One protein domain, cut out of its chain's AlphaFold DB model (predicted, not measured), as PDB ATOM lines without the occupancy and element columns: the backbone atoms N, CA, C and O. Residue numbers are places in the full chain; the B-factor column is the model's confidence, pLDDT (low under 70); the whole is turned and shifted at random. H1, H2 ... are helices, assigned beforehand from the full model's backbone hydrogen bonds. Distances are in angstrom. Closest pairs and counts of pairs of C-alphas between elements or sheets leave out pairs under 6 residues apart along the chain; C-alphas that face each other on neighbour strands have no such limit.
ATOM      1  N   ASP A  98     -10.794 -37.666 140.790       89.28
ATOM      2  CA  ASP A  98     -10.949 -36.847 139.575       89.28
ATOM      3  C   ASP A  98     -10.018 -37.280 138.425       89.28
ATOM      4  O   ASP A  98      -9.913 -36.632 137.381       89.28
ATOM      5  N   GLY A  99      -9.328 -38.406 138.608       89.30
ATOM      6  CA  GLY A  99      -8.414 -38.991 137.645       89.30
ATOM      7  C   GLY A  99      -6.941 -38.625 137.864       89.30
ATOM      8  O   GLY A  99      -6.586 -37.732 138.633       89.30
ATOM      9  N   PRO A 100      -6.035 -39.321 137.152       89.64
ATOM     10  CA  PRO A 100      -4.591 -39.230 137.377       89.64
ATOM     11  C   PRO A 100      -3.983 -37.870 137.013       89.64
ATOM     12  O   PRO A 100      -2.877 -37.571 137.449       89.64
ATOM     13  N   ALA A 101      -4.671 -37.060 136.202       90.68
ATOM     14  CA  ALA A 101      -4.181 -35.751 135.776       90.68
ATOM     15  C   ALA A 101      -4.208 -34.708 136.904       90.68
ATOM     16  O   ALA A 101      -3.370 -33.812 136.905       90.68
ATOM     17  N   LEU A 102      -5.140 -34.843 137.855       91.11
ATOM     18  CA  LEU A 102      -5.309 -33.923 138.985       91.11
ATOM     19  C   LEU A 102      -4.712 -34.468 140.288       91.11
ATOM     20  O   LEU A 102      -4.679 -33.764 141.291       91.11
ATOM     21  N   LEU A 103      -4.195 -35.700 140.277       92.48
ATOM     22  CA  LEU A 103      -3.699 -36.385 141.470       92.48
ATOM     23  C   LEU A 103      -2.641 -35.577 142.236       92.48
ATOM     24  O   LEU A 103      -2.748 -35.441 143.453       92.48
ATOM     25  N   ASP A 104      -1.638 -35.032 141.539       91.59
ATOM     26  CA  ASP A 104      -0.563 -34.252 142.168       91.59
ATOM     27  C   ASP A 104      -1.121 -32.970 142.835       91.59
ATOM     28  O   ASP A 104      -0.689 -32.603 143.932       91.59
ATOM     29  N   GLU A 105      -2.109 -32.315 142.213       92.38
ATOM     30  CA  GLU A 105      -2.771 -31.113 142.736       92.38
ATOM     31  C   GLU A 105      -3.648 -31.436 143.953       92.38
ATOM     32  O   GLU A 105      -3.487 -30.824 145.014       92.38
ATOM     33  N   THR A 106      -4.509 -32.451 143.842       93.36
ATOM     34  CA  THR A 106      -5.395 -32.901 144.923       93.36
ATOM     35  C   THR A 106      -4.598 -33.386 146.133       93.36
ATOM     36  O   THR A 106      -4.902 -33.008 147.266       93.36
ATOM     37  N   ALA A 107      -3.529 -34.159 145.914       93.63
ATOM     38  CA  ALA A 107      -2.644 -34.608 146.985       93.63
ATOM     39  C   ALA A 107      -1.944 -33.425 147.675       93.63
ATOM     40  O   ALA A 107      -1.876 -33.374 148.903       93.63
ATOM     41  N   ARG A 108      -1.463 -32.431 146.911       92.48
ATOM     42  CA  ARG A 108      -0.852 -31.223 147.489       92.48
ATOM     43  C   ARG A 108      -1.857 -30.446 148.336       92.48
ATOM     44  O   ARG A 108      -1.517 -30.056 149.452       92.48
ATOM     45  N   ALA A 109      -3.074 -30.241 147.838       93.50
ATOM     46  CA  ALA A 109      -4.129 -29.543 148.566       93.50
ATOM     47  C   ALA A 109      -4.490 -30.263 149.874       93.50
ATOM     48  O   ALA A 109      -4.539 -29.624 150.928       93.50
ATOM     49  N   ALA A 110      -4.655 -31.589 149.828       94.08
ATOM     50  CA  ALA A 110      -4.942 -32.406 151.002       94.08
ATOM     51  C   ALA A 110      -3.809 -32.361 152.039       94.08
ATOM     52  O   ALA A 110      -4.070 -32.181 153.228       94.08
ATOM     53  N   ASN A 111      -2.550 -32.445 151.602       94.45
ATOM     54  CA  ASN A 111      -1.397 -32.357 152.499       94.45
ATOM     55  C   ASN A 111      -1.306 -30.981 153.174       94.45
ATOM     56  O   ASN A 111      -0.980 -30.895 154.357       94.45
ATOM     57  N   ILE A 112      -1.626 -29.900 152.453       96.25
ATOM     58  CA  ILE A 112      -1.663 -28.556 153.039       96.25
ATOM     59  C   ILE A 112      -2.799 -28.447 154.070       96.25
ATOM     60  O   ILE A 112      -2.568 -27.935 155.161       96.25
ATOM     61  N   GLU A 113      -4.006 -28.940 153.769       95.33
ATOM     62  CA  GLU A 113      -5.138 -28.979 154.719       95.33
ATOM     63  C   GLU A 113      -4.776 -29.740 156.007       95.33
ATOM     64  O   GLU A 113      -4.998 -29.241 157.113       95.33
ATOM     65  N   GLN A 114      -4.145 -30.912 155.878       94.74
ATOM     66  CA  GLN A 114      -3.660 -31.696 157.017       94.74
ATOM     67  C   GLN A 114      -2.588 -30.945 157.815       94.74
ATOM     68  O   GLN A 114      -2.634 -30.929 159.047       94.74
ATOM     69  N   GLY A 115      -1.658 -30.273 157.130       96.41
ATOM     70  CA  GLY A 115      -0.658 -29.417 157.763       96.41
ATOM     71  C   GLY A 115      -1.292 -28.268 158.550       96.41
ATOM     72  O   GLY A 115      -0.923 -28.035 159.699       96.41
ATOM     73  N   VAL A 116      -2.299 -27.590 157.989       96.78
ATOM     74  CA  VAL A 116      -3.033 -26.512 158.676       96.78
ATOM     75  C   VAL A 116      -3.757 -27.049 159.911       96.78
ATOM     76  O   VAL A 116      -3.698 -26.426 160.973       96.78
ATOM     77  N   ALA A 117      -4.406 -28.212 159.812       96.77
ATOM     78  CA  ALA A 117      -5.040 -28.863 160.957       96.77
ATOM     79  C   ALA A 117      -4.016 -29.215 162.052       96.77
ATOM     80  O   ALA A 117      -4.267 -28.970 163.233       96.77
ATOM     81  N   PHE A 118      -2.835 -29.712 161.669       96.79
ATOM     82  CA  PHE A 118      -1.745 -30.001 162.601       96.79
ATOM     83  C   PHE A 118      -1.242 -28.730 163.294       96.79
ATOM     84  O   PHE A 118      -1.109 -28.717 164.518       96.79
ATOM     85  N   VAL A 119      -1.010 -27.648 162.542       96.68
ATOM     86  CA  VAL A 119      -0.584 -26.350 163.093       96.68
ATOM     87  C   VAL A 119      -1.614 -25.816 164.088       96.68
ATOM     88  O   VAL A 119      -1.235 -25.377 165.171       96.68
ATOM     89  N   LYS A 120      -2.914 -25.904 163.779       95.05
ATOM     90  CA  LYS A 120      -3.987 -25.487 164.698       95.05
ATOM     91  C   LYS A 120      -4.040 -26.332 165.975       95.05
ATOM     92  O   LYS A 120      -4.373 -25.805 167.030       95.05
ATOM     93  N   ALA A 121      -3.712 -27.623 165.890       96.32
ATOM     94  CA  ALA A 121      -3.780 -28.544 167.024       96.32
ATOM     95  C   ALA A 121      -2.526 -28.535 167.916       96.32
ATOM     96  O   ALA A 121      -2.640 -28.717 169.126       96.32
ATOM     97  N   LYS A 122      -1.331 -28.377 167.334       96.37
ATOM     98  CA  LYS A 122      -0.042 -28.567 168.030       96.37
ATOM     99  C   LYS A 122       0.899 -27.364 167.957       96.37
ATOM    100  O   LYS A 122       1.935 -27.370 168.616       96.37
ATOM    101  N   GLY A 123       0.556 -26.343 167.178       94.85
ATOM    102  CA  GLY A 123       1.397 -25.175 166.951       94.85
ATOM    103  C   GLY A 123       2.426 -25.360 165.833       94.85
ATOM    104  O   GLY A 123       2.662 -26.456 165.318       94.85
ATOM    105  N   VAL A 124       3.038 -24.241 165.447       95.25
ATOM    106  CA  VAL A 124       3.962 -24.147 164.305       95.25
ATOM    107  C   VAL A 124       5.272 -24.900 164.553       95.25
ATOM    108  O   VAL A 124       5.732 -25.614 163.670       95.25
ATOM    109  N   GLU A 125       5.849 -24.803 165.753       95.32
ATOM    110  CA  GLU A 125       7.125 -25.460 166.082       95.32
ATOM    111  C   GLU A 125       7.026 -26.990 166.002       95.32
ATOM    112  O   GLU A 125       7.887 -27.654 165.423       95.32
ATOM    113  N   ALA A 126       5.934 -27.557 166.527       96.36
ATOM    114  CA  ALA A 126       5.674 -28.991 166.444       96.36
ATOM    115  C   ALA A 126       5.493 -29.451 164.991       96.36
ATOM    116  O   ALA A 126       5.928 -30.545 164.634       96.36
ATOM    117  N   PHE A 127       4.856 -28.623 164.158       97.12
ATOM    118  CA  PHE A 127       4.672 -28.904 162.738       97.12
ATOM    119  C   PHE A 127       6.002 -28.886 161.975       97.12
ATOM    120  O   PHE A 127       6.283 -29.819 161.232       97.12
ATOM    121  N   GLU A 128       6.850 -27.879 162.189       95.92
ATOM    122  CA  GLU A 128       8.165 -27.807 161.542       95.92
ATOM    123  C   GLU A 128       9.051 -28.996 161.900       95.92
ATOM    124  O   GLU A 128       9.664 -29.592 161.014       95.92
ATOM    125  N   LYS A 129       9.073 -29.385 163.182       96.42
ATOM    126  CA  LYS A 129       9.806 -30.572 163.630       96.42
ATOM    127  C   LYS A 129       9.281 -31.842 162.958       96.42
ATOM    128  O   LYS A 129      10.075 -32.630 162.453       96.42
ATOM    129  N   TYR A 130       7.960 -32.011 162.918       95.92
ATOM    130  CA  TYR A 130       7.326 -33.153 162.262       95.92
ATOM    131  C   TYR A 130       7.697 -33.227 160.776       95.92
ATOM    132  O   TYR A 130       8.112 -34.275 160.294       95.92
ATOM    133  N   VAL A 131       7.620 -32.106 160.053       96.15
ATOM    134  CA  VAL A 131       7.995 -32.067 158.634       96.15
ATOM    135  C   VAL A 131       9.490 -32.340 158.440       96.15
ATOM    136  O   VAL A 131       9.851 -33.014 157.481       96.15
ATOM    137  N   ALA A 132      10.371 -31.877 159.330       94.40
ATOM    138  CA  ALA A 132      11.807 -32.160 159.242       94.40
ATOM    139  C   ALA A 132      12.120 -33.665 159.392       94.40
ATOM    140  O   ALA A 132      12.927 -34.213 158.637       94.40
ATOM    141  N   GLU A 133      11.446 -34.347 160.319       94.97
ATOM    142  CA  GLU A 133      11.569 -35.799 160.507       94.97
ATOM    143  C   GLU A 133      11.009 -36.566 159.295       94.97
ATOM    144  O   GLU A 133      11.705 -37.391 158.699       94.97
ATOM    145  N   GLU A 134       9.795 -36.228 158.854       94.35
ATOM    146  CA  GLU A 134       9.139 -36.904 157.728       94.35
ATOM    147  C   GLU A 134       9.837 -36.658 156.388       94.35
ATOM    148  O   GLU A 134       9.979 -37.577 155.585       94.35
ATOM    149  N   SER A 135      10.329 -35.442 156.144       93.27
ATOM    150  CA  SER A 135      11.079 -35.124 154.920       93.27
ATOM    151  C   SER A 135      12.367 -35.937 154.809       93.27
ATOM    152  O   SER A 135      12.706 -36.385 153.715       93.27
ATOM    153  N   THR A 136      13.038 -36.206 155.934       91.91
ATOM    154  CA  THR A 136      14.207 -37.094 155.974       91.91
ATOM    155  C   THR A 136      13.806 -38.530 155.634       91.91
ATOM    156  O   THR A 136      14.425 -39.154 154.775       91.91
ATOM    157  N   ASN A 137      12.732 -39.040 156.244       90.47
ATOM    158  CA  ASN A 137      12.240 -40.401 155.997       90.47
ATOM    159  C   ASN A 137      11.774 -40.607 154.545       90.47
ATOM    160  O   ASN A 137      11.999 -41.665 153.954       90.47
ATOM    161  N   ALA A 138      11.143 -39.590 153.961       90.07
ATOM    162  CA  ALA A 138      10.617 -39.611 152.601       90.07
ATOM    163  C   ALA A 138      11.650 -39.209 151.531       90.07
ATOM    164  O   ALA A 138      11.311 -39.195 150.346       90.07
ATOM    165  N   ASN A 139      12.893 -38.890 151.921       88.44
ATOM    166  CA  ASN A 139      13.943 -38.348 151.049       88.44
ATOM    167  C   ASN A 139      13.493 -37.111 150.245       88.44
ATOM    168  O   ASN A 139      13.826 -36.962 149.069       88.44
ATOM    169  N   TRP A 140      12.710 -36.224 150.861       91.00
ATOM    170  CA  TRP A 140      12.361 -34.942 150.252       91.00
ATOM    171  C   TRP A 140      13.574 -34.025 150.221       91.00
ATOM    172  O   TRP A 140      14.396 -34.009 151.141       91.00
ATOM    173  N   LYS A 141      13.659 -33.196 149.180       91.19
ATOM    174  CA  LYS A 141      14.699 -32.170 149.132       91.19
ATOM    175  C   LYS A 141      14.418 -31.100 150.195       91.19
ATOM    176  O   LYS A 141      13.250 -30.743 150.390       91.19
ATOM    177  N   PRO A 142      15.444 -30.537 150.860       91.92
ATOM    178  CA  PRO A 142      15.246 -29.495 151.869       91.92
ATOM    179  C   PRO A 142      14.419 -28.305 151.361       91.92
ATOM    180  O   PRO A 142      13.615 -27.736 152.098       91.92
ATOM    181  N   GLU A 143      14.567 -27.954 150.081       94.43
ATOM    182  CA  GLU A 143      13.824 -26.872 149.438       94.43
ATOM    183  C   GLU A 143      12.330 -27.198 149.294       94.43
ATOM    184  O   GLU A 143      11.482 -26.323 149.467       94.43
ATOM    185  N   GLU A 144      11.991 -28.459 149.012       93.65
ATOM    186  CA  GLU A 144      10.605 -28.924 148.880       93.65
ATOM    187  C   GLU A 144       9.899 -28.934 150.237       93.65
ATOM    188  O   GLU A 144       8.764 -28.458 150.345       93.65
ATOM    189  N   ALA A 145      10.595 -29.407 151.277       94.70
ATOM    190  CA  ALA A 145      10.110 -29.384 152.652       94.70
ATOM    191  C   ALA A 145       9.889 -27.945 153.141       94.70
ATOM    192  O   ALA A 145       8.816 -27.621 153.654       94.70
ATOM    193  N   LYS A 146      10.858 -27.050 152.905       95.24
ATOM    194  CA  LYS A 146      10.735 -25.628 153.250       95.24
ATOM    195  C   LYS A 146       9.544 -24.975 152.547       95.24
ATOM    196  O   LYS A 146       8.736 -24.326 153.208       95.24
ATOM    197  N   LYS A 147       9.393 -25.194 151.237       95.66
ATOM    198  CA  LYS A 147       8.257 -24.668 150.468       95.66
ATOM    199  C   LYS A 147       6.918 -25.186 151.002       95.66
ATOM    200  O   LYS A 147       5.963 -24.428 151.108       95.66
ATOM    201  N   PHE A 148       6.837 -26.470 151.357       96.60
ATOM    202  CA  PHE A 148       5.632 -27.036 151.968       96.60
ATOM    203  C   PHE A 148       5.289 -26.374 153.311       96.60
ATOM    204  O   PHE A 148       4.132 -26.023 153.540       96.60
ATOM    205  N   ILE A 149       6.286 -26.142 154.171       96.01
ATOM    206  CA  ILE A 149       6.092 -25.443 155.448       96.01
ATOM    207  C   ILE A 149       5.573 -24.018 155.221       96.01
ATOM    208  O   ILE A 149       4.649 -23.582 155.909       96.01
ATOM    209  N   GLU A 150       6.155 -23.292 154.266       96.61
ATOM    210  CA  GLU A 150       5.740 -21.931 153.917       96.61
ATOM    211  C   GLU A 150       4.290 -21.885 153.414       96.61
ATOM    212  O   GLU A 150       3.513 -21.064 153.905       96.61
ATOM    213  N   ASP A 151       3.894 -22.806 152.530       96.32
ATOM    214  CA  ASP A 151       2.521 -22.903 152.014       96.32
ATOM    215  C   ASP A 151       1.505 -23.186 153.137       96.32
ATOM    216  O   ASP A 151       0.448 -22.552 153.210       96.32
ATOM    217  N   VAL A 152       1.830 -24.106 154.055       96.72
ATOM    218  CA  VAL A 152       0.969 -24.425 155.208       96.72
ATOM    219  C   VAL A 152       0.839 -23.231 156.146       96.72
ATOM    220  O   VAL A 152      -0.275 -22.875 156.534       96.72
ATOM    221  N   LYS A 153       1.949 -22.566 156.483       94.63
ATOM    222  CA  LYS A 153       1.930 -21.359 157.321       94.63
ATOM    223  C   LYS A 153       1.137 -20.230 156.677       94.63
ATOM    224  O   LYS A 153       0.443 -19.512 157.386       94.63
ATOM    225  N   ALA A 154       1.246 -20.051 155.362       95.09
ATOM    226  CA  ALA A 154       0.498 -19.030 154.641       95.09
ATOM    227  C   ALA A 154      -1.015 -19.280 154.712       95.09
ATOM    228  O   ALA A 154      -1.764 -18.328 154.904       95.09
ATOM    229  N   LYS A 155      -1.453 -20.543 154.627       95.49
ATOM    230  CA  LYS A 155      -2.873 -20.926 154.725       95.49
ATOM    231  C   LYS A 155      -3.404 -21.001 156.165       95.49
ATOM    232  O   LYS A 155      -4.611 -20.956 156.371       95.49
ATOM    233  N   ALA A 156      -2.528 -21.155 157.159       91.62
ATOM    234  CA  ALA A 156      -2.908 -21.221 158.572       91.62
ATOM    235  C   ALA A 156      -3.112 -19.846 159.238       91.62
ATOM    236  O   ALA A 156      -3.614 -19.809 160.362       91.62
ATOM    237  N   LYS A 157      -2.695 -18.757 158.577       84.49
ATOM    238  CA  LYS A 157      -2.958 -17.371 158.995       84.49
ATOM    239  C   LYS A 157      -4.413 -16.992 158.752       84.49
ATOM    240  O   LYS A 157      -4.944 -16.252 159.604       84.49
TER     241      LYS A 157
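AT A GLANCE: This is residues 98 to 157 of the 157 residues of an uncharacterized protein of Trypanosoma brucei brucei (strain 927/4 GUTat10.1) (UniProt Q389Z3). Helices H1 and H2 meet near their ends as a V, and H3 covers one side of it, packing on H2 and crossing H1 at residues 112 to 120. At the other end of H1, residues 99 to 105 stick out, of which 103 to 105 belong to H1. The printed part has 60 residues with three named helices, in the order H1, H2, H3, and no named strand; the class is all helix. It is compact, with a radius of gyration of the C-alphas of 11.8 A, and spans 35 by 26 by 15 A.

IN THESE COORDINATES: The printed part begins at Asp 98. H1 holds residues 103 to 122, is 27.9 A long and begins with C-alpha 103 at (-3.699, -36.385, 141.470). H2 holds residues 124 to 137 and is 20.0 A long. H3 holds residues 142 to 156, is 21.0 A long and ends with C-alpha 156 at (-2.908, -21.221, 158.572).

HOW THE PARTS SIT: H1 and H2 form a helical hairpin and run opposite ways at a steep tilt of 45 degrees. They touch through residues 115 to 119 of H1 and 126 to 127 of H2 alone; the closest C-alphas are those of Val 119 and Phe 127, 5.9 A apart. H2 and H3 form a second helical hairpin and run opposite ways at a shallow tilt of 32 degrees. They touch, and their closest C-alphas are those of Ser 135 and Ala 145, 6.2 A apart. H3 also touches H1, at residues 112 to 120 of H1 alone, with the C-alphas of Val 116 and Ala 156 closest at 5.3 A. These two run the same way at a steep tilt of 66 degrees. In H1, H2 and H3 every O i to N i+4 pair is within hydrogen-bond range.

THE WHOLE: The two C-alphas farthest apart are those of Gly 99 and Glu 125, at 35.1 A. The printed part has no cut and ends at Lys 157, the chain's last residue. Both links, H1 to H2 and H2 to H3, are tight. The mean pLDDT of the printed part is 94.0, and no printed residue is under 70.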